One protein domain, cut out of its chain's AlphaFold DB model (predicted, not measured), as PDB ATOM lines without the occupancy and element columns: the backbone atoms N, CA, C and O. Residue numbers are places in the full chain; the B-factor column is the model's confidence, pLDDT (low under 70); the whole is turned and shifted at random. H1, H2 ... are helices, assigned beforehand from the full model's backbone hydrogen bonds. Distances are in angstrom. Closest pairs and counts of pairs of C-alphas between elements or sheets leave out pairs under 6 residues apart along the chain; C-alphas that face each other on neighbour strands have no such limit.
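What this domain is: This is residues 637 to 803 of the 1022 residues of an uncharacterized protein of Symbiodinium microadriaticum (UniProt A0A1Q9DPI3). H4 and H8 pack steeply on each other in the middle of a compact body of helices, with H2 and H3 on the H4 side and H5, H6 and H7 on the H8 side. The long H1 runs along one side of this body, its first part packed on the end of H8 and its last part on H2. The printed part has 167 residues, with eight named helices, H1 to H8 in chain order, and no named strand; the class is all helix, and the helix packing is mostly crossed. The whole is compact, with a radius of gyration of the C-alphas of 15.8 A and spans of 45, 37 and 29 A.

How they stand to each other: Begin with H1, residues 637 to 659, which has a kink of 27 degrees near residue 647. Its residues 651 to 659 touch H2, residues 671 to 682, at a steep tilt of 60 degrees; the closest C-alphas, of Ile 655 and Val 677, are 6.6 A apart. H2 touches H3, residues 690 to 699, closest at the C-alphas of Ala 675 and Val 691, 5.6 A apart. H3 forms a helical hairpin with H4, residues 708 to 722, at a shallow tilt of 31 degrees, opposite ways; the C-alphas of Ala 698 and Leu 711 are closest, at 4.4 A. H5, residues 726 to 734, is apart from H4 and forms a second helical hairpin with H6, residues 745 to 755; their closest C-alphas, of Thr 728 and Leu 755, are 6.2 A apart. H6 touches H7, residues 763 to 777, about perpendicular at 80 degrees, closest at the C-alphas of Arg 749 and Val 766, 6.0 A apart. H8, residues 785 to 797, touches H4 at a steep tilt of 64 degrees, with the C-alphas of Ala 717 and Ala 794 closest at 3.8 A. H8 also touches H7, closest at the C-alphas of Ala 773 and Leu 788, 4.9 A apart. Residues 796 to 797 of H8 touch H1, with the C-alphas of Arg 642 and Leu 797 closest at 5.6 A. Every O i to N i+4 pair is within hydrogen-bond range in H2 to H8, and 17 of 19 are in H1.

Where its parts are: Find C-alpha 637 at (220.679, 176.600, 217.726); from there H1 runs 32.4 A to C-alpha 659 at (243.740, 171.708, 195.525). H4 measures 21.4 A, H7 21.0 A and H8 18.7 A, the last ending at C-alpha 797, (222.468, 176.651, 207.677).

The domain as a whole: Look for the two C-alphas farthest apart, those of Thr 663 and Ser 739, at 45.4 A. The printed part has no cut; the link from H1 to H2 is long, with 11 residues. Mean pLDDT of the printed part is 90.1, and residues 780 to 783 are under 70.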
ATOM      1  N   GLN A 637     219.994 177.807 218.209       94.19
ATOM      2  CA  GLN A 637     220.679 176.600 217.726       94.19
ATOM      3  C   GLN A 637     221.177 176.762 216.281       94.19
ATOM      4  O   GLN A 637     222.344 176.479 216.019       94.19
ATOM      5  N   ARG A 638     220.351 177.314 215.378       95.06
ATOM      6  CA  ARG A 638     220.744 177.631 213.992       95.06
ATOM      7  C   ARG A 638     221.844 178.683 213.932       95.06
ATOM      8  O   ARG A 638     222.787 178.518 213.169       95.06
ATOM      9  N   LEU A 639     221.785 179.708 214.787       95.00
ATOM     10  CA  LEU A 639     222.869 180.689 214.915       95.00
ATOM     11  C   LEU A 639     224.193 180.019 215.320       95.00
ATOM     12  O   LEU A 639     225.193 180.229 214.648       95.00
ATOM     13  N   ARG A 640     224.197 179.127 216.322       92.88
ATOM     14  CA  ARG A 640     225.407 178.366 216.705       92.88
ATOM     15  C   ARG A 640     225.902 177.413 215.614       92.88
ATOM     16  O   ARG A 640     227.107 177.210 215.504       92.88
ATOM     17  N   ALA A 641     225.002 176.801 214.845       93.44
ATOM     18  CA  ALA A 641     225.370 175.929 213.732       93.44
ATOM     19  C   ALA A 641     226.015 176.733 212.591       93.44
ATOM     20  O   ALA A 641     227.079 176.357 212.108       93.44
ATOM     21  N   ARG A 642     225.445 177.895 212.250       94.44
ATOM     22  CA  ARG A 642     226.044 178.882 211.343       94.44
ATOM     23  C   ARG A 642     227.404 179.371 211.850       94.44
ATOM     24  O   ARG A 642     228.346 179.410 211.077       94.44
ATOM     25  N   ASP A 643     227.537 179.693 213.135       92.12
ATOM     26  CA  ASP A 643     228.799 180.195 213.705       92.12
ATOM     27  C   ASP A 643     229.926 179.146 213.679       92.12
ATOM     28  O   ASP A 643     231.099 179.510 213.640       92.12
ATOM     29  N   ARG A 644     229.577 177.851 213.673       91.56
ATOM     30  CA  ARG A 644     230.509 176.753 213.367       91.56
ATOM     31  C   ARG A 644     230.790 176.661 211.870       91.56
ATOM     32  O   ARG A 644     231.948 176.592 211.487       91.56
ATOM     33  N   TRP A 645     229.755 176.713 211.029       94.06
ATOM     34  CA  TRP A 645     229.926 176.680 209.575       94.06
ATOM     35  C   TRP A 645     230.846 177.791 209.062       94.06
ATOM     36  O   TRP A 645     231.726 177.518 208.260       94.06
ATOM     37  N   ASN A 646     230.703 179.017 209.572       93.06
ATOM     38  CA  ASN A 646     231.576 180.157 209.282       93.06
ATOM     39  C   ASN A 646     233.082 179.817 209.375       93.06
ATOM     40  O   ASN A 646     233.881 180.447 208.687       93.06
ATOM     41  N   VAL A 647     233.461 178.860 210.233       90.50
ATOM     42  CA  VAL A 647     234.841 178.381 210.411       90.50
ATOM     43  C   VAL A 647     235.225 177.349 209.352       90.50
ATOM     44  O   VAL A 647     236.253 177.519 208.696       90.50
ATOM     45  N   GLU A 648     234.406 176.313 209.150       92.19
ATOM     46  CA  GLU A 648     234.657 175.310 208.103       92.19
ATOM     47  C   GLU A 648     234.613 175.939 206.701       92.19
ATOM     48  O   GLU A 648     235.342 175.522 205.811       92.19
ATOM     49  N   GLU A 649     233.859 177.018 206.508       92.56
ATOM     50  CA  GLU A 649     233.834 177.790 205.267       92.56
ATOM     51  C   GLU A 649     235.191 178.430 204.932       92.56
ATOM     52  O   GLU A 649     235.600 178.432 203.775       92.56
ATOM     53  N   LEU A 650     235.935 178.905 205.940       92.06
ATOM     54  CA  LEU A 650     237.306 179.405 205.753       92.06
ATOM     55  C   LEU A 650     238.277 178.263 205.422       92.06
ATOM     56  O   LEU A 650     239.199 178.448 204.629       92.06
ATOM     57  N   ARG A 651     238.051 177.068 205.986       91.38
ATOM     58  CA  ARG A 651     238.793 175.849 205.631       91.38
ATOM     59  C   ARG A 651     238.477 175.395 204.201       91.38
ATOM     60  O   ARG A 651     239.394 174.989 203.500       91.38
ATOM     61  N   ILE A 652     237.233 175.522 203.742       92.69
ATOM     62  CA  ILE A 652     236.823 175.223 202.362       92.69
ATOM     63  C   ILE A 652     237.457 176.207 201.375       92.69
ATOM     64  O   ILE A 652     237.980 175.769 200.356       92.69
ATOM     65  N   CYS A 653     237.499 177.511 201.678       91.75
ATOM     66  CA  CYS A 653     238.234 178.479 200.853       91.75
ATOM     67  C   CYS A 653     239.725 178.123 200.726       91.75
ATOM     68  O   CYS A 653     240.272 178.172 199.625       91.75
ATOM     69  N   ASP A 654     240.362 177.709 201.825       91.69
ATOM     70  CA  ASP A 654     241.741 177.212 201.822       91.69
ATOM     71  C   ASP A 654     241.903 175.935 200.971       91.69
ATOM     72  O   ASP A 654     242.767 175.919 200.095       91.69
ATOM     73  N   ILE A 655     241.050 174.915 201.151       92.50
ATOM     74  CA  ILE A 655     241.037 173.674 200.347       92.50
ATOM     75  C   ILE A 655     240.896 173.999 198.851       92.50
ATOM     76  O   ILE A 655     241.761 173.638 198.058       92.50
ATOM     77  N   MET A 656     239.872 174.765 198.457       92.06
ATOM     78  CA  MET A 656     239.660 175.152 197.054       92.06
ATOM     79  C   MET A 656     240.839 175.957 196.481       92.06
ATOM     80  O   MET A 656     241.157 175.827 195.302       92.06
ATOM     81  N   SER A 657     241.515 176.779 197.292       91.25
ATOM     82  CA  SER A 657     242.693 177.529 196.834       91.25
ATOM     83  C   SER A 657     243.942 176.657 196.653       91.25
ATOM     84  O   SER A 657     244.748 176.941 195.768       91.25
ATOM     85  N   ARG A 658     244.100 175.592 197.454       91.38
ATOM     86  CA  ARG A 658     245.256 174.681 197.400       91.38
ATOM     87  C   ARG A 658     245.100 173.597 196.340       91.38
ATOM     88  O   ARG A 658     246.022 173.403 195.556       91.38
ATOM     89  N   SER A 659     243.960 172.915 196.331       89.31
ATOM     90  CA  SER A 659     243.740 171.708 195.525       89.31
ATOM     91  C   SER A 659     243.209 172.062 194.130       89.31
ATOM     92  O   SER A 659     243.711 171.568 193.127       89.31
ATOM     93  N   LEU A 660     242.284 173.030 194.052       89.06
ATOM     94  CA  LEU A 660     241.624 173.451 192.803       89.06
ATOM     95  C   LEU A 660     242.172 174.770 192.219       89.06
ATOM     96  O   LEU A 660     241.655 175.277 191.224       89.06
ATOM     97  N   GLY A 661     243.195 175.371 192.843       89.56
ATOM     98  CA  GLY A 661     243.814 176.623 192.385       89.56
ATOM     99  C   GLY A 661     242.857 177.824 192.320       89.56
ATOM    100  O   GLY A 661     243.035 178.715 191.488       89.56
ATOM    101  N   TRP A 662     241.808 177.839 193.151       88.31
ATOM    102  CA  TRP A 662     240.707 178.800 193.053       88.31
ATOM    103  C   TRP A 662     241.147 180.267 193.209       88.31
ATOM    104  O   TRP A 662     241.722 180.663 194.220       88.31
ATOM    105  N   THR A 663     240.791 181.099 192.222       80.81
ATOM    106  CA  THR A 663     241.120 182.540 192.151       80.81
ATOM    107  C   THR A 663     239.906 183.466 192.336       80.81
ATOM    108  O   THR A 663     239.943 184.642 191.975       80.81
ATOM    109  N   GLY A 664     238.799 182.958 192.890       76.62
ATOM    110  CA  GLY A 664     237.633 183.759 193.288       76.62
ATOM    111  C   GLY A 664     236.615 184.096 192.189       76.62
ATOM    112  O   GLY A 664     235.451 184.325 192.508       76.62
ATOM    113  N   SER A 665     237.015 184.128 190.914       75.88
ATOM    114  CA  SER A 665     236.228 184.759 189.835       75.88
ATOM    115  C   SER A 665     235.307 183.830 189.037       75.88
ATOM    116  O   SER A 665     234.239 184.267 188.613       75.88
ATOM    117  N   GLN A 666     235.692 182.570 188.830       75.31
ATOM    118  CA  GLN A 666     234.891 181.572 188.120       75.31
ATOM    119  C   GLN A 666     235.197 180.170 188.660       75.31
ATOM    120  O   GLN A 666     236.325 179.893 189.069       75.31
ATOM    121  N   LEU A 667     234.184 179.307 188.661       83.75
ATOM    122  CA  LEU A 667     234.291 177.883 188.962       83.75
ATOM    123  C   LEU A 667     233.792 177.086 187.752       83.75
ATOM    124  O   LEU A 667     232.875 177.522 187.054       83.75
ATOM    125  N   ASP A 668     234.427 175.946 187.496       89.06
ATOM    126  CA  ASP A 668     234.080 175.010 186.419       89.06
ATOM    127  C   ASP A 668     234.295 173.569 186.910       89.06
ATOM    128  O   ASP A 668     234.913 172.758 186.227       89.06
ATOM    129  N   LEU A 669     233.854 173.290 188.145       93.06
ATOM    130  CA  LEU A 669     234.139 172.011 188.800       93.06
ATOM    131  C   LEU A 669     233.305 170.876 188.215       93.06
ATOM    132  O   LEU A 669     232.112 171.058 187.920       93.06
ATOM    133  N   ASP A 670     233.922 169.702 188.138       93.81
ATOM    134  CA  ASP A 670     233.251 168.428 187.915       93.81
ATOM    135  C   ASP A 670     232.928 167.693 189.236       93.81
ATOM    136  O   ASP A 670     233.015 168.246 190.337       93.81
ATOM    137  N   GLU A 671     232.441 166.458 189.123       93.75
ATOM    138  CA  GLU A 671     232.034 165.636 190.265       93.75
ATOM    139  C   GLU A 671     233.237 165.120 191.083       93.75
ATOM    140  O   GLU A 671     233.124 164.944 192.296       93.75
ATOM    141  N   ASN A 672     234.405 164.949 190.455       93.62
ATOM    142  CA  ASN A 672     235.650 164.519 191.094       93.62
ATOM    143  C   ASN A 672     236.270 165.655 191.918       93.62
ATOM    144  O   ASN A 672     236.687 165.421 193.050       93.62
ATOM    145  N   ASP A 673     236.260 166.886 191.399       94.44
ATOM    146  CA  ASP A 673     236.702 168.079 192.140       94.44
ATOM    147  C   ASP A 673     235.897 168.251 193.445       94.44
ATOM    148  O   ASP A 673     236.436 168.557 194.511       94.44
ATOM    149  N   VAL A 674     234.578 168.017 193.380       94.62
ATOM    150  CA  VAL A 674     233.696 168.044 194.558       94.62
ATOM    151  C   VAL A 674     233.958 166.845 195.478       94.62
ATOM    152  O   VAL A 674     233.914 167.013 196.698       94.62
ATOM    153  N   ALA A 675     234.293 165.666 194.940       94.38
ATOM    154  CA  ALA A 675     234.733 164.521 195.738       94.38
ATOM    155  C   ALA A 675     236.026 164.815 196.514       94.38
ATOM    156  O   ALA A 675     236.099 164.497 197.700       94.38
ATOM    157  N   GLU A 676     237.021 165.454 195.892       93.31
ATOM    158  CA  GLU A 676     238.281 165.833 196.545       93.31
ATOM    159  C   GLU A 676     238.035 166.841 197.677       93.31
ATOM    160  O   GLU A 676     238.462 166.608 198.810       93.31
ATOM    161  N   VAL A 677     237.257 167.902 197.419       94.44
ATOM    162  CA  VAL A 677     236.893 168.902 198.442       94.44
ATOM    163  C   VAL A 677     236.153 168.263 199.620       94.44
ATOM    164  O   VAL A 677     236.449 168.585 200.770       94.44
ATOM    165  N   LEU A 678     235.207 167.353 199.366       94.75
ATOM    166  CA  LEU A 678     234.491 166.628 200.422       94.75
ATOM    167  C   LEU A 678     235.424 165.680 201.197       94.75
ATOM    168  O   LEU A 678     235.353 165.623 202.426       94.75
ATOM    169  N   THR A 679     236.334 164.990 200.506       93.19
ATOM    170  CA  THR A 679     237.284 164.048 201.117       93.19
ATOM    171  C   THR A 679     238.286 164.777 202.016       93.19
ATOM    172  O   THR A 679     238.503 164.353 203.148       93.19
ATOM    173  N   GLU A 680     238.843 165.916 201.589       92.00
ATOM    174  CA  GLU A 680     239.752 166.715 202.430       92.00
ATOM    175  C   GLU A 680     239.018 167.431 203.588       92.00
ATOM    176  O   GLU A 680     239.605 167.719 204.640       92.00
ATOM    177  N   LEU A 681     237.718 167.705 203.437       91.25
ATOM    178  CA  LEU A 681     236.899 168.334 204.475       91.25
ATOM    179  C   LEU A 681     236.518 167.366 205.609       91.25
ATOM    180  O   LEU A 681     236.570 167.765 206.778       91.25
ATOM    181  N   TYR A 682     236.190 166.106 205.307       90.38
ATOM    182  CA  TYR A 682     235.745 165.140 206.326       90.38
ATOM    183  C   TYR A 682     236.785 164.076 206.693       90.38
ATOM    184  O   TYR A 682     236.824 163.665 207.849       90.38
ATOM    185  N   GLY A 683     237.674 163.691 205.774       81.75
ATOM    186  CA  GLY A 683     238.758 162.731 206.028       81.75
ATOM    187  C   GLY A 683     238.326 161.264 206.157       81.75
ATOM    188  O   GLY A 683     239.160 160.423 206.484       81.75
ATOM    189  N   GLU A 684     237.052 160.958 205.909       77.31
ATOM    190  CA  GLU A 684     236.459 159.616 205.972       77.31
ATOM    191  C   GLU A 684     236.026 159.135 204.574       77.31
ATOM    192  O   GLU A 684     235.922 159.929 203.635       77.31
ATOM    193  N   GLU A 685     235.740 157.835 204.430       81.94
ATOM    194  CA  GLU A 685     235.072 157.304 203.235       81.94
ATOM    195  C   GLU A 685     233.673 157.931 203.108       81.94
ATOM    196  O   GLU A 685     232.783 157.681 203.923       81.94
ATOM    197  N   LEU A 686     233.478 158.771 202.088       88.25
ATOM    198  CA  LEU A 686     232.197 159.433 201.834       88.25
ATOM    199  C   LEU A 686     231.114 158.398 201.488       88.25
ATOM    200  O   LEU A 686     231.373 157.444 200.751       88.25
ATOM    201  N   GLU A 687     229.878 158.613 201.959       89.25
ATOM    202  CA  GLU A 687     228.736 157.784 201.545       89.25
ATOM    203  C   GLU A 687     228.634 157.765 200.010       89.25
ATOM    204  O   GLU A 687     228.814 158.792 199.357       89.25
ATOM    205  N   LEU A 688     228.316 156.614 199.408       85.94
ATOM    206  CA  LEU A 688     228.435 156.435 197.952       85.94
ATOM    207  C   LEU A 688     227.525 157.363 197.114       85.94
ATOM    208  O   LEU A 688     227.726 157.491 195.910       85.94
ATOM    209  N   ASP A 689     226.517 157.997 197.727       89.94
ATOM    210  CA  ASP A 689     225.671 159.010 197.087       89.94
ATOM    211  C   ASP A 689     226.011 160.461 197.491       89.94
ATOM    212  O   ASP A 689     225.489 161.392 196.873       89.94
ATOM    213  N   ALA A 690     226.901 160.664 198.475       91.69
ATOM    214  CA  ALA A 690     227.290 161.961 199.035       91.69
ATOM    215  C   ALA A 690     227.777 162.943 197.970       91.69
ATOM    216  O   ALA A 690     227.320 164.087 197.922       91.69
ATOM    217  N   VAL A 691     228.697 162.482 197.122       93.38
ATOM    218  CA  VAL A 691     229.275 163.278 196.040       93.38
ATOM    219  C   VAL A 691     228.203 163.603 194.984       93.38
ATOM    220  O   VAL A 691     227.940 164.798 194.820       93.38
ATOM    221  N   PRO A 692     227.487 162.624 194.374       91.94
ATOM    222  CA  PRO A 692     226.409 162.900 193.424       91.94
ATOM    223  C   PRO A 692     225.378 163.927 193.900       91.94
ATOM    224  O   PRO A 692     225.059 164.862 193.165       91.94
ATOM    225  N   TRP A 693     224.852 163.799 195.128       90.00
ATOM    226  CA  TRP A 693     223.793 164.708 195.589       90.00
ATOM    227  C   TRP A 693     224.327 166.105 195.931       90.00
ATOM    228  O   TRP A 693     223.635 167.099 195.702       90.00
ATOM    229  N   THR A 694     225.564 166.204 196.429       94.19
ATOM    230  CA  THR A 694     226.209 167.499 196.699       94.19
ATOM    231  C   THR A 694     226.552 168.212 195.392       94.19
ATOM    232  O   THR A 694     226.257 169.399 195.249       94.19
ATOM    233  N   PHE A 695     227.087 167.490 194.403       93.94
ATOM    234  CA  PHE A 695     227.348 168.015 193.064       93.94
ATOM    235  C   PHE A 695     226.052 168.470 192.372       93.94
ATOM    236  O   PHE A 695     225.975 169.605 191.911       93.94
ATOM    237  N   GLN A 696     224.993 167.651 192.395       90.31
ATOM    238  CA  GLN A 696     223.666 168.003 191.866       90.31
ATOM    239  C   GLN A 696     223.105 169.291 192.496       90.31
ATOM    240  O   GLN A 696     222.500 170.110 191.801       90.31
ATOM    241  N   LEU A 697     223.285 169.480 193.807       90.94
ATOM    242  CA  LEU A 697     222.813 170.669 194.520       90.94
ATOM    243  C   LEU A 697     223.657 171.917 194.198       90.94
ATOM    244  O   LEU A 697     223.113 173.020 194.134       90.94
ATOM    245  N   ALA A 698     224.957 171.741 193.947       92.94
ATOM    246  CA  ALA A 698     225.881 172.800 193.543       92.94
ATOM    247  C   ALA A 698     225.710 173.217 192.070       92.94
ATOM    248  O   ALA A 698     225.831 174.398 191.749       92.94
ATOM    249  N   SER A 699     225.386 172.274 191.181       91.06
ATOM    250  CA  SER A 699     225.125 172.526 189.759       91.06
ATOM    251  C   SER A 699     223.660 172.862 189.449       91.06
ATOM    252  O   SER A 699     223.337 173.280 188.341       91.06
ATOM    253  N   ARG A 700     222.742 172.632 190.398       84.94
ATOM    254  CA  ARG A 700     221.276 172.697 190.211       84.94
ATOM    255  C   ARG A 700     220.738 171.825 189.069       84.94
ATOM    256  O   ARG A 700     219.682 172.123 188.503       84.94
ATOM    257  N   GLY A 701     221.442 170.743 188.743       72.12
ATOM    258  CA  GLY A 701     221.131 169.870 187.608       72.12
ATOM    259  C   GLY A 701     221.751 170.308 186.275       72.12
ATOM    260  O   GLY A 701     221.451 169.702 185.248       72.12
ATOM    261  N   GLU A 702     222.623 171.322 186.265       79.31
ATOM    262  CA  GLU A 702     223.606 171.503 185.191       79.31
ATOM    263  C   GLU A 702     224.722 170.444 185.310       79.31
ATOM    264  O   GLU A 702     224.849 169.749 186.321       79.31
ATOM    265  N   THR A 703     225.546 170.279 184.273       76.62
ATOM    266  CA  THR A 703     226.605 169.249 184.239       76.62
ATOM    267  C   THR A 703     227.934 169.687 184.864       76.62
ATOM    268  O   THR A 703     228.899 168.932 184.791       76.62
ATOM    269  N   ARG A 704     228.005 170.901 185.427       82.69
ATOM    270  CA  ARG A 704     229.192 171.554 186.011       82.69
ATOM    271  C   ARG A 704     228.763 172.529 187.104       82.69
ATOM    272  O   ARG A 704     227.689 173.121 187.005       82.69
ATOM    273  N   CYS A 705     229.603 172.737 188.114       77.62
ATOM    274  CA  CYS A 705     229.344 173.737 189.151       77.62
ATOM    275  C   CYS A 705     229.840 175.115 188.695       77.62
ATOM    276  O   CYS A 705     231.022 175.427 188.828       77.62
ATOM    277  N   THR A 706     228.938 175.939 188.156       79.12
ATOM    278  CA  THR A 706     229.263 177.244 187.545       79.12
ATOM    279  C   THR A 706     229.330 178.415 188.537       79.12
ATOM    280  O   THR A 706     229.887 179.463 188.207       79.12
ATOM    281  N   SER A 707     228.790 178.260 189.755       88.81
ATOM    282  CA  SER A 707     228.753 179.311 190.784       88.81
ATOM    283  C   SER A 707     229.371 178.872 192.113       88.81
ATOM    284  O   SER A 707     228.995 177.855 192.698       88.81
ATOM    285  N   THR A 708     230.246 179.719 192.660       87.62
ATOM    286  CA  THR A 708     230.784 179.583 194.022       87.62
ATOM    287  C   THR A 708     229.693 179.665 195.090       87.62
ATOM    288  O   THR A 708     229.759 178.928 196.071       87.62
ATOM    289  N   SER A 709     228.665 180.506 194.915       87.88
ATOM    290  CA  SER A 709     227.586 180.647 195.906       87.88
ATOM    291  C   SER A 709     226.716 179.391 196.014       87.88
ATOM    292  O   SER A 709     226.235 179.075 197.107       87.88
ATOM    293  N   ASP A 710     226.580 178.647 194.915       90.62
ATOM    294  CA  ASP A 710     225.805 177.409 194.856       90.62
ATOM    295  C   ASP A 710     226.612 176.214 195.378       90.62
ATOM    296  O   ASP A 710     226.080 175.436 196.170       90.62
ATOM    297  N   LEU A 711     227.920 176.135 195.093       92.38
ATOM    298  CA  LEU A 711     228.807 175.174 195.765       92.38
ATOM    299  C   LEU A 711     228.854 175.410 197.285       92.38
ATOM    300  O   LEU A 711     228.656 174.475 198.059       92.38
ATOM    301  N   HIS A 712     229.022 176.657 197.740       90.38
ATOM    302  CA  HIS A 712     228.955 176.993 199.170       90.38
ATOM    303  C   HIS A 712     227.587 176.668 199.789       90.38
ATOM    304  O   HIS A 712     227.491 176.433 200.993       90.38
ATOM    305  N   TYR A 713     226.498 176.689 199.017       91.31
ATOM    306  CA  TYR A 713     225.175 176.267 199.483       91.31
ATOM    307  C   TYR A 713     225.056 174.736 199.583       91.31
ATOM    308  O   TYR A 713     224.556 174.232 200.591       91.31
ATOM    309  N   ALA A 714     225.590 173.996 198.613       93.81
ATOM    310  CA  ALA A 714     225.611 172.539 198.633       93.81
ATOM    311  C   ALA A 714     226.511 171.968 199.739       93.81
ATOM    312  O   ALA A 714     226.066 171.114 200.503       93.81
ATOM    313  N   LEU A 715     227.731 172.491 199.901       94.88
ATOM    314  CA  LEU A 715     228.645 172.077 200.972       94.88
ATOM    315  C   LEU A 715     228.056 172.377 202.365       94.88
ATOM    316  O   LEU A 715     228.192 171.551 203.269       94.88
ATOM    317  N   ARG A 716     227.309 173.486 202.527       93.31
ATOM    318  CA  ARG A 716     226.493 173.752 203.732       93.31
ATOM    319  C   ARG A 716     225.445 172.671 203.962       93.31
ATOM    320  O   ARG A 716     225.349 172.142 205.066       93.31
ATOM    321  N   ALA A 717     224.642 172.363 202.945       92.50
ATOM    322  CA  ALA A 717     223.597 171.350 203.046       92.50
ATOM    323  C   ALA A 717     224.177 169.983 203.432       92.50
ATOM    324  O   ALA A 717     223.647 169.326 204.328       92.50
ATOM    325  N   HIS A 718     225.286 169.599 202.796       94.44
ATOM    326  CA  HIS A 718     226.008 168.361 203.050       94.44
ATOM    327  C   HIS A 718     226.532 168.299 204.490       94.44
ATOM    328  O   HIS A 718     226.109 167.431 205.254       94.44
ATOM    329  N   HIS A 719     227.343 169.276 204.910       94.19
ATOM    330  CA  HIS A 719     227.843 169.377 206.285       94.19
ATOM    331  C   HIS A 719     226.711 169.286 207.312       94.19
ATOM    332  O   HIS A 719     226.806 168.589 208.321       94.19
ATOM    333  N   MET A 720     225.608 169.996 207.067       94.12
ATOM    334  CA  MET A 720     224.492 170.032 208.001       94.12
ATOM    335  C   MET A 720     223.712 168.710 208.059       94.12
ATOM    336  O   MET A 720     223.089 168.458 209.084       94.12
ATOM    337  N   CYS A 721     223.782 167.843 207.039       92.25
ATOM    338  CA  CYS A 721     223.245 166.480 207.122       92.25
ATOM    339  C   CYS A 721     224.051 165.606 208.092       92.25
ATOM    340  O   CYS A 721     223.452 164.967 208.954       92.25
ATOM    341  N   HIS A 722     225.384 165.618 207.993       90.25
ATOM    342  CA  HIS A 722     226.253 164.822 208.870       90.25
ATOM    343  C   HIS A 722     226.276 165.368 210.309       90.25
ATOM    344  O   HIS A 722     226.169 164.608 211.270       90.25
ATOM    345  N   PHE A 723     226.326 166.693 210.481       91.00
ATOM    346  CA  PHE A 723     226.452 167.345 211.793       91.00
ATOM    347  C   PHE A 723     225.125 167.876 212.368       91.00
ATOM    348  O   PHE A 723     225.116 168.801 213.193       91.00
ATOM    349  N   LEU A 724     223.986 167.300 211.963       90.94
ATOM    350  CA  LEU A 724     222.673 167.672 212.493       90.94
ATOM    351  C   LEU A 724     222.554 167.285 213.984       90.94
ATOM    352  O   LEU A 724     222.756 166.118 214.329       90.94
ATOM    353  N   PRO A 725     222.210 168.213 214.907       91.19
ATOM    354  CA  PRO A 725     222.167 167.894 216.330       91.19
ATOM    355  C   PRO A 725     221.223 166.725 216.621       91.19
ATOM    356  O   PRO A 725     220.107 166.677 216.107       91.19
ATOM    357  N   GLN A 726     221.625 165.799 217.496       89.94
ATOM    358  CA  GLN A 726     220.872 164.558 217.722       89.94
ATOM    359  C   GLN A 726     219.414 164.794 218.179       89.94
ATOM    360  O   GLN A 726     218.542 163.972 217.911       89.94
ATOM    361  N   ALA A 727     219.122 165.928 218.829       90.69
ATOM    362  CA  ALA A 727     217.752 166.356 219.125       90.69
ATOM    363  C   ALA A 727     216.964 166.701 217.845       90.69
ATOM    364  O   ALA A 727     215.888 166.157 217.631       90.69
ATOM    365  N   THR A 728     217.539 167.521 216.962       92.31
ATOM    366  CA  THR A 728     217.009 167.873 215.633       92.31
ATOM    367  C   THR A 728     216.776 166.620 214.777       92.31
ATOM    368  O   THR A 728     215.710 166.477 214.181       92.31
ATOM    369  N   MET A 729     217.718 165.662 214.792       92.38
ATOM    370  CA  MET A 729     217.556 164.355 214.135       92.38
ATOM    371  C   MET A 729     216.402 163.543 214.725       92.38
ATOM    372  O   MET A 729     215.657 162.925 213.974       92.38
ATOM    373  N   ARG A 730     216.218 163.546 216.052       93.88
ATOM    374  CA  ARG A 730     215.095 162.850 216.703       93.88
ATOM    375  C   ARG A 730     213.751 163.475 216.334       93.88
ATOM    376  O   ARG A 730     212.859 162.720 215.964       93.88
ATOM    377  N   THR A 731     213.622 164.804 216.348       94.38
ATOM    378  CA  THR A 731     212.399 165.492 215.898       94.38
ATOM    379  C   THR A 731     212.069 165.107 214.452       94.38
ATOM    380  O   THR A 731     210.991 164.561 214.205       94.38
ATOM    381  N   LEU A 732     213.024 165.247 213.518       93.44
ATOM    382  CA  LEU A 732     212.872 164.804 212.121       93.44
ATOM    383  C   LEU A 732     212.517 163.314 212.004       93.44
ATOM    384  O   LEU A 732     211.699 162.929 211.167       93.44
ATOM    385  N   ALA A 733     213.111 162.469 212.850       92.44
ATOM    386  CA  ALA A 733     212.844 161.039 212.856       92.44
ATOM    387  C   ALA A 733     211.425 160.706 213.348       92.44
ATOM    388  O   ALA A 733     210.820 159.761 212.833       92.44
ATOM    389  N   THR A 734     210.880 161.484 214.288       93.38
ATOM    390  CA  THR A 734     209.502 161.347 214.784       93.38
ATOM    391  C   THR A 734     208.446 161.982 213.880       93.38
ATOM    392  O   THR A 734     207.293 161.551 213.921       93.38
ATOM    393  N   THR A 735     208.792 162.962 213.036       92.56
ATOM    394  CA  THR A 735     207.816 163.568 212.121       92.56
ATOM    395  C   THR A 735     207.347 162.558 211.074       92.56
ATOM    396  O   THR A 735     208.144 161.954 210.348       92.56
ATOM    397  N   ASN A 736     206.026 162.395 210.982       88.12
ATOM    398  CA  ASN A 736     205.373 161.430 210.103       88.12
ATOM    399  C   ASN A 736     205.348 161.921 208.642       88.12
ATOM    400  O   ASN A 736     204.330 162.391 208.134       88.12
ATOM    401  N   VAL A 737     206.500 161.827 207.975       86.62
ATOM    402  CA  VAL A 737     206.615 161.972 206.518       86.62
ATOM    403  C   VAL A 737     205.826 160.839 205.867       86.62
ATOM    404  O   VAL A 737     206.124 159.670 206.110       86.62
ATOM    405  N   SER A 738     204.820 161.163 205.046       83.12
ATOM    406  CA  SER A 738     203.987 160.121 204.440       83.12
ATOM    407  C   SER A 738     204.811 159.211 203.524       83.12
ATOM    408  O   SER A 738     205.770 159.642 202.880       83.12
ATOM    409  N   SER A 739     204.393 157.952 203.379       74.69
ATOM    410  CA  SER A 739     205.063 156.965 202.516       74.69
ATOM    411  C   SER A 739     204.994 157.280 201.009       74.69
ATOM    412  O   SER A 739     205.416 156.464 200.196       74.69
ATOM    413  N   ARG A 740     204.440 158.440 200.626       73.44
ATOM    414  CA  ARG A 740     204.441 158.997 199.263       73.44
ATOM    415  C   ARG A 740     205.386 160.200 199.108       73.44
ATOM    416  O   ARG A 740     205.291 160.906 198.111       73.44
ATOM    417  N   GLY A 741     206.203 160.507 200.118       70.12
ATOM    418  CA  GLY A 741     207.091 161.677 200.145       70.12
ATOM    419  C   GLY A 741     206.389 163.005 200.430       70.12
ATOM    420  O   GLY A 741     207.002 163.909 200.989       70.12
ATOM    421  N   CYS A 742     205.094 163.121 200.119       80.81
ATOM    422  CA  CYS A 742     204.296 164.301 200.433       80.81
ATOM    423  C   CYS A 742     204.277 164.555 201.950       80.81
ATOM    424  O   CYS A 742     203.763 163.729 202.714       80.81
ATOM    425  N   VAL A 743     204.785 165.710 202.374       87.69
ATOM    426  CA  VAL A 743     204.568 166.261 203.717       87.69
ATOM    427  C   VAL A 743     203.580 167.407 203.600       87.69
ATOM    428  O   VAL A 743     203.637 168.188 202.650       87.69
ATOM    429  N   ASP A 744     202.650 167.485 204.545       93.69
ATOM    430  CA  ASP A 744     201.732 168.611 204.613       93.69
ATOM    431  C   ASP A 744     202.490 169.915 204.919       93.69
ATOM    432  O   ASP A 744     203.416 169.940 205.733       93.69
ATOM    433  N   ARG A 745     202.097 171.010 204.263       95.44
ATOM    434  CA  ARG A 745     202.769 172.312 204.381       95.44
ATOM    435  C   ARG A 745     202.668 172.865 205.804       95.44
ATOM    436  O   ARG A 745     203.599 173.535 206.245       95.44
ATOM    437  N   GLU A 746     201.570 172.600 206.510       96.06
ATOM    438  CA  GLU A 746     201.405 173.049 207.896       96.06
ATOM    439  C   GLU A 746     202.276 172.214 208.843       96.06
ATOM    440  O   GLU A 746     203.080 172.788 209.571       96.06
ATOM    441  N   LEU A 747     202.253 170.881 208.720       95.38
ATOM    442  CA  LEU A 747     203.162 169.995 209.463       95.38
ATOM    443  C   LEU A 747     204.650 170.328 209.235       95.38
ATOM    444  O   LEU A 747     205.437 170.288 210.178       95.38
ATOM    445  N   LEU A 748     205.046 170.670 208.001       96.31
ATOM    446  CA  LEU A 748     206.422 171.075 207.695       96.31
ATOM    447  C   LEU A 748     206.771 172.445 208.293       96.31
ATOM    448  O   LEU A 748     207.873 172.593 208.814       96.31
ATOM    449  N   ARG A 749     205.858 173.429 208.267       97.25
ATOM    450  CA  ARG A 749     206.060 174.712 208.964       97.25
ATOM    451  C   ARG A 749     206.287 174.471 210.453       97.25
ATOM    452  O   ARG A 749     207.271 174.964 210.988       97.25
ATOM    453  N   ASP A 750     205.410 173.705 211.093       96.81
ATOM    454  CA  ASP A 750     205.418 173.520 212.546       96.81
ATOM    455  C   ASP A 750     206.672 172.748 212.998       96.81
ATOM    456  O   ASP A 750     207.327 173.135 213.966       96.81
ATOM    457  N   LEU A 751     207.093 171.742 212.218       96.50
ATOM    458  CA  LEU A 751     208.409 171.107 212.333       96.50
ATOM    459  C   LEU A 751     209.546 172.136 212.212       96.50
ATOM    460  O   LEU A 751     210.417 172.197 213.075       96.50
ATOM    461  N   MET A 752     209.566 172.942 211.147       97.56
ATOM    462  CA  MET A 752     210.629 173.928 210.934       97.56
ATOM    463  C   MET A 752     210.665 174.972 212.059       97.56
ATOM    464  O   MET A 752     211.756 175.380 212.448       97.56
ATOM    465  N   GLU A 753     209.524 175.360 212.632       97.56
ATOM    466  CA  GLU A 753     209.443 176.242 213.803       97.56
ATOM    467  C   GLU A 753     209.990 175.574 215.074       97.56
ATOM    468  O   GLU A 753     210.750 176.217 215.802       97.56
ATOM    469  N   GLU A 754     209.730 174.279 215.306       96.88
ATOM    470  CA  GLU A 754     210.374 173.509 216.384       96.88
ATOM    471  C   GLU A 754     211.904 173.478 216.209       96.88
ATOM    472  O   GLU A 754     212.645 173.825 217.133       96.88
ATOM    473  N   LEU A 755     212.397 173.166 215.002       96.31
ATOM    474  CA  LEU A 755     213.836 173.151 214.698       96.31
ATOM    475  C   LEU A 755     214.475 174.554 214.767       96.31
ATOM    476  O   LEU A 755     215.664 174.682 215.070       96.31
ATOM    477  N   ASN A 756     213.692 175.610 214.529       97.50
ATOM    478  CA  ASN A 756     214.076 177.010 214.726       97.50
ATOM    479  C   ASN A 756     213.952 177.454 216.200       97.50
ATOM    480  O   ASN A 756     214.164 178.624 216.504       97.50
ATOM    481  N   GLY A 757     213.619 176.556 217.134       96.38
ATOM    482  CA  GLY A 757     213.511 176.849 218.566       96.38
ATOM    483  C   GLY A 757     212.302 177.708 218.944       96.38
ATOM    484  O   GLY A 757     212.413 178.537 219.845       96.38
ATOM    485  N   GLY A 758     211.178 177.555 218.237       96.81
ATOM    486  CA  GLY A 758     209.946 178.330 218.423       96.81
ATOM    487  C   GLY A 758     209.919 179.679 217.693       96.81
ATOM    488  O   GLY A 758     209.005 180.472 217.906       96.81
ATOM    489  N   TYR A 759     210.913 179.968 216.847       97.44
ATOM    490  CA  TYR A 759     210.949 181.179 216.025       97.44
ATOM    491  C   TYR A 759     210.170 180.957 214.722       97.44
ATOM    492  O   TYR A 759     210.507 180.059 213.948       97.44
ATOM    493  N   THR A 760     209.172 181.805 214.463       97.06
ATOM    494  CA  THR A 760     208.245 181.693 213.321       97.06
ATOM    495  C   THR A 760     208.959 181.576 211.973       97.06
ATOM    496  O   THR A 760     209.839 182.390 211.670       97.06
ATOM    497  N   VAL A 761     208.539 180.633 211.131       97.38
ATOM    498  CA  VAL A 761     209.142 180.358 209.821       97.38
ATOM    499  C   VAL A 761     208.237 180.883 208.712       97.38
ATOM    500  O   VAL A 761     207.054 180.560 208.615       97.38
ATOM    501  N   LEU A 762     208.800 181.717 207.835       96.31
ATOM    502  CA  LEU A 762     208.041 182.326 206.744       96.31
ATOM    503  C   LEU A 762     207.577 181.255 205.749       96.31
ATOM    504  O   LEU A 762     208.378 180.442 205.294       96.31
ATOM    505  N   ALA A 763     206.318 181.318 205.305       96.00
ATOM    506  CA  ALA A 763     205.764 180.369 204.328       96.00
ATOM    507  C   ALA A 763     206.573 180.286 203.012       96.00
ATOM    508  O   ALA A 763     206.585 179.247 202.357       96.00
ATOM    509  N   ALA A 764     207.298 181.350 202.646       95.62
ATOM    510  CA  ALA A 764     208.238 181.343 201.524       95.62
ATOM    511  C   ALA A 764     209.441 180.400 201.742       95.62
ATOM    512  O   ALA A 764     209.897 179.779 200.790       95.62
ATOM    513  N   GLN A 765     209.925 180.253 202.980       96.12
ATOM    514  CA  GLN A 765     210.993 179.310 203.333       96.12
ATOM    515  C   GLN A 765     210.483 177.865 203.384       96.12
ATOM    516  O   GLN A 765     211.182 176.965 202.934       96.12
ATOM    517  N   VAL A 766     209.251 177.648 203.860       96.69
ATOM    518  CA  VAL A 766     208.594 176.327 203.817       96.69
ATOM    519  C   VAL A 766     208.412 175.863 202.368       96.69
ATOM    520  O   VAL A 766     208.714 174.722 202.042       96.69
ATOM    521  N   ASN A 767     207.983 176.764 201.475       95.00
ATOM    522  CA  ASN A 767     207.912 176.480 200.039       95.00
ATOM    523  C   ASN A 767     209.292 176.194 199.445       95.00
ATOM    524  O   ASN A 767     209.436 175.206 198.744       95.00
ATOM    525  N   ALA A 768     210.307 176.995 199.771       93.75
ATOM    526  CA  ALA A 768     211.665 176.766 199.291       93.75
ATOM    527  C   ALA A 768     212.219 175.382 199.681       93.75
ATOM    528  O   ALA A 768     212.858 174.738 198.860       93.75
ATOM    529  N   VAL A 769     211.939 174.894 200.895       95.12
ATOM    530  CA  VAL A 769     212.328 173.535 201.323       95.12
ATOM    531  C   VAL A 769     211.564 172.445 200.566       95.12
ATOM    532  O   VAL A 769     212.137 171.395 200.289       95.12
ATOM    533  N   LEU A 770     210.299 172.675 200.195       94.00
ATOM    534  CA  LEU A 770     209.538 171.745 199.351       94.00
ATOM    535  C   LEU A 770     210.066 171.728 197.907       94.00
ATOM    536  O   LEU A 770     210.310 170.649 197.375       94.00
ATOM    537  N   ASP A 771     210.295 172.903 197.315       92.19
ATOM    538  CA  ASP A 771     210.845 173.064 195.962       92.19
ATOM    539  C   ASP A 771     212.246 172.411 195.856       92.19
ATOM    540  O   ASP A 771     212.548 171.733 194.874       92.19
ATOM    541  N   GLU A 772     213.091 172.560 196.886       92.06
ATOM    542  CA  GLU A 772     214.421 171.934 196.976       92.06
ATOM    543  C   GLU A 772     214.337 170.410 197.186       92.06
ATOM    544  O   GLU A 772     215.072 169.647 196.561       92.06
ATOM    545  N   ALA A 773     213.410 169.932 198.026       92.31
ATOM    546  CA  ALA A 773     213.195 168.499 198.228       92.31
ATOM    547  C   ALA A 773     212.676 167.803 196.954       92.31
ATOM    548  O   ALA A 773     213.045 166.656 196.696       92.31
ATOM    549  N   GLU A 774     211.858 168.490 196.146       90.62
ATOM    550  CA  GLU A 774     211.420 168.020 194.826       90.62
ATOM    551  C   GLU A 774     212.576 168.030 193.810       90.62
ATOM    552  O   GLU A 774     212.758 167.049 193.087       90.62
ATOM    553  N   ALA A 775     213.413 169.076 193.802       87.38
ATOM    554  CA  ALA A 775     214.602 169.147 192.951       87.38
ATOM    555  C   ALA A 775     215.612 168.025 193.253       87.38
ATOM    556  O   ALA A 775     216.104 167.375 192.329       87.38
ATOM    557  N   LEU A 776     215.872 167.745 194.535       87.81
ATOM    558  CA  LEU A 776     216.726 166.632 194.965       87.81
ATOM    559  C   LEU A 776     216.121 165.269 194.592       87.81
ATOM    560  O   LEU A 776     216.839 164.388 194.128       87.81
ATOM    561  N   ALA A 777     214.802 165.104 194.727       88.88
ATOM    562  CA  ALA A 777     214.100 163.866 194.381       88.88
ATOM    563  C   ALA A 777     214.051 163.547 192.874       88.88
ATOM    564  O   ALA A 777     213.844 162.391 192.496       88.88
ATOM    565  N   ALA A 778     214.216 164.549 192.004       81.94
ATOM    566  CA  ALA A 778     214.131 164.377 190.554       81.94
ATOM    567  C   ALA A 778     215.230 163.461 189.977       81.94
ATOM    568  O   ALA A 778     215.020 162.837 188.935       81.94
ATOM    569  N   CYS A 779     216.371 163.319 190.663       70.88
ATOM    570  CA  CYS A 779     217.517 162.512 190.224       70.88
ATOM    571  C   CYS A 779     217.474 161.041 190.687       70.88
ATOM    572  O   CYS A 779     218.504 160.391 190.834       70.88
ATOM    573  N   GLY A 780     216.276 160.478 190.886       67.31
ATOM    574  CA  GLY A 780     216.071 159.030 191.055       67.31
ATOM    575  C   GLY A 780     216.199 158.500 192.487       67.31
ATOM    576  O   GLY A 780     215.657 157.433 192.785       67.31
ATOM    577  N   SER A 781     216.799 159.266 193.400       59.94
ATOM    578  CA  SER A 781     216.663 159.105 194.854       59.94
ATOM    579  C   SER A 781     215.236 159.496 195.280       59.94
ATOM    580  O   SER A 781     214.960 160.612 195.720       59.94
ATOM    581  N   GLY A 782     214.307 158.558 195.052       59.44
ATOM    582  CA  GLY A 782     212.862 158.795 194.963       59.44
ATOM    583  C   GLY A 782     212.254 159.644 196.085       59.44
ATOM    584  O   GLY A 782     212.593 159.482 197.258       59.44
ATOM    585  N   SER A 783     211.323 160.526 195.698       65.06
ATOM    586  CA  SER A 783     210.728 161.579 196.533       65.06
ATOM    587  C   SER A 783     210.299 161.087 197.911       65.06
ATOM    588  O   SER A 783     209.268 160.439 198.092       65.06
ATOM    589  N   GLY A 784     211.120 161.406 198.909       86.56
ATOM    590  CA  GLY A 784     211.022 160.778 200.213       86.56
ATOM    591  C   GLY A 784     211.761 161.527 201.309       86.56
ATOM    592  O   GLY A 784     212.269 162.636 201.141       86.56
ATOM    593  N   ARG A 785     211.811 160.888 202.480       90.69
ATOM    594  CA  ARG A 785     212.335 161.485 203.713       90.69
ATOM    595  C   ARG A 785     213.811 161.889 203.617       90.69
ATOM    596  O   ARG A 785     214.180 162.868 204.249       90.69
ATOM    597  N   ALA A 786     214.623 161.211 202.801       90.12
ATOM    598  CA  ALA A 786     216.019 161.588 202.564       90.12
ATOM    599  C   ALA A 786     216.143 162.955 201.863       90.12
ATOM    600  O   ALA A 786     216.811 163.848 202.379       90.12
ATOM    601  N   SER A 787     215.439 163.155 200.743       91.69
ATOM    602  CA  SER A 787     215.427 164.412 199.976       91.69
ATOM    603  C   SER A 787     214.915 165.582 200.827       91.69
ATOM    604  O   SER A 787     215.491 166.667 200.808       91.69
ATOM    605  N   LEU A 788     213.887 165.340 201.652       93.44
ATOM    606  CA  LEU A 788     213.375 166.328 202.604       93.44
ATOM    607  C   LEU A 788     214.378 166.662 203.719       93.44
ATOM    608  O   LEU A 788     214.548 167.833 204.039       93.44
ATOM    609  N   VAL A 789     215.046 165.666 204.313       93.06
ATOM    610  CA  VAL A 789     216.079 165.911 205.335       93.06
ATOM    611  C   VAL A 789     217.228 166.724 204.737       93.06
ATOM    612  O   VAL A 789     217.624 167.713 205.344       93.06
ATOM    613  N   ARG A 790     217.687 166.401 203.519       92.38
ATOM    614  CA  ARG A 790     218.718 167.173 202.799       92.38
ATOM    615  C   ARG A 790     218.288 168.629 202.553       92.38
ATOM    616  O   ARG A 790     219.050 169.545 202.857       92.38
ATOM    617  N   ALA A 791     217.045 168.867 202.126       93.69
ATOM    618  CA  ALA A 791     216.492 170.217 201.961       93.69
ATOM    619  C   ALA A 791     216.336 170.993 203.291       93.69
ATOM    620  O   ALA A 791     216.621 172.192 203.355       93.69
ATOM    621  N   ILE A 792     215.932 170.326 204.379       95.62
ATOM    622  CA  ILE A 792     215.852 170.943 205.714       95.62
ATOM    623  C   ILE A 792     217.255 171.280 206.238       95.62
ATOM    624  O   ILE A 792     217.444 172.375 206.762       95.62
ATOM    625  N   SER A 793     218.245 170.403 206.054       94.62
ATOM    626  CA  SER A 793     219.656 170.658 206.378       94.62
ATOM    627  C   SER A 793     220.199 171.880 205.632       94.62
ATOM    628  O   SER A 793     220.802 172.760 206.250       94.62
ATOM    629  N   ALA A 794     219.906 171.991 204.330       93.19
ATOM    630  CA  ALA A 794     220.252 173.153 203.513       93.19
ATOM    631  C   ALA A 794     219.645 174.454 204.073       93.19
ATOM    632  O   ALA A 794     220.356 175.436 204.300       93.19
ATOM    633  N   TRP A 795     218.345 174.455 204.396       95.75
ATOM    634  CA  TRP A 795     217.684 175.593 205.048       95.75
ATOM    635  C   TRP A 795     218.235 175.890 206.453       95.75
ATOM    636  O   TRP A 795     218.316 177.058 206.848       95.75
ATOM    637  N   TYR A 796     218.637 174.873 207.220       96.62
ATOM    638  CA  TYR A 796     219.063 175.036 208.610       96.62
ATOM    639  C   TYR A 796     220.315 175.923 208.717       96.62
ATOM    640  O   TYR A 796     220.313 176.836 209.548       96.62
ATOM    641  N   LEU A 797     221.306 175.749 207.823       95.00
ATOM    642  CA  LEU A 797     222.468 176.651 207.677       95.00
ATOM    643  C   LEU A 797     222.256 177.844 206.738       95.00
ATOM    644  O   LEU A 797     223.122 178.719 206.688       95.00
ATOM    645  N   ASN A 798     221.134 177.944 206.019       94.94
ATOM    646  CA  ASN A 798     220.833 179.108 205.179       94.94
ATOM    647  C   ASN A 798     220.359 180.322 206.010       94.94
ATOM    648  O   ASN A 798     219.246 180.839 205.868       94.94
ATOM    649  N   VAL A 799     221.231 180.753 206.920       95.12
ATOM    650  CA  VAL A 799     221.123 181.949 207.754       95.12
ATOM    651  C   VAL A 799     222.200 182.931 207.308       95.12
ATOM    652  O   VAL A 799     223.311 182.535 206.966       95.12
ATOM    653  N   LEU A 800     221.881 184.223 207.333       94.06
ATOM    654  CA  LEU A 800     222.768 185.297 206.915       94.06
ATOM    655  C   LEU A 800     224.103 185.215 207.660       94.06
ATOM    656  O   LEU A 800     224.145 185.325 208.892       94.06
ATOM    657  N   ARG A 801     225.186 185.051 206.894       91.81
ATOM    658  CA  ARG A 801     226.557 185.116 207.392       91.81
ATOM    659  C   ARG A 801     226.770 186.471 208.066       91.81
ATOM    660  O   ARG A 801     226.529 187.515 207.465       91.81
ATOM    661  N   THR A 802     227.199 186.454 209.322       91.19
ATOM    662  CA  THR A 802     227.770 187.635 209.985       91.19
ATOM    663  C   THR A 802     229.272 187.445 210.103       91.19
ATOM    664  O   THR A 802     229.752 186.320 209.967       91.19
ATOM    665  N   GLU A 803     229.995 188.529 210.372       89.38
ATOM    666  CA  GLU A 803     231.428 188.502 210.670       89.38
ATOM    667  C   GLU A 803     231.741 187.437 211.730       89.38
ATOM    668  O   GLU A 803     231.082 187.367 212.776       89.38
TER     669      GLU A 803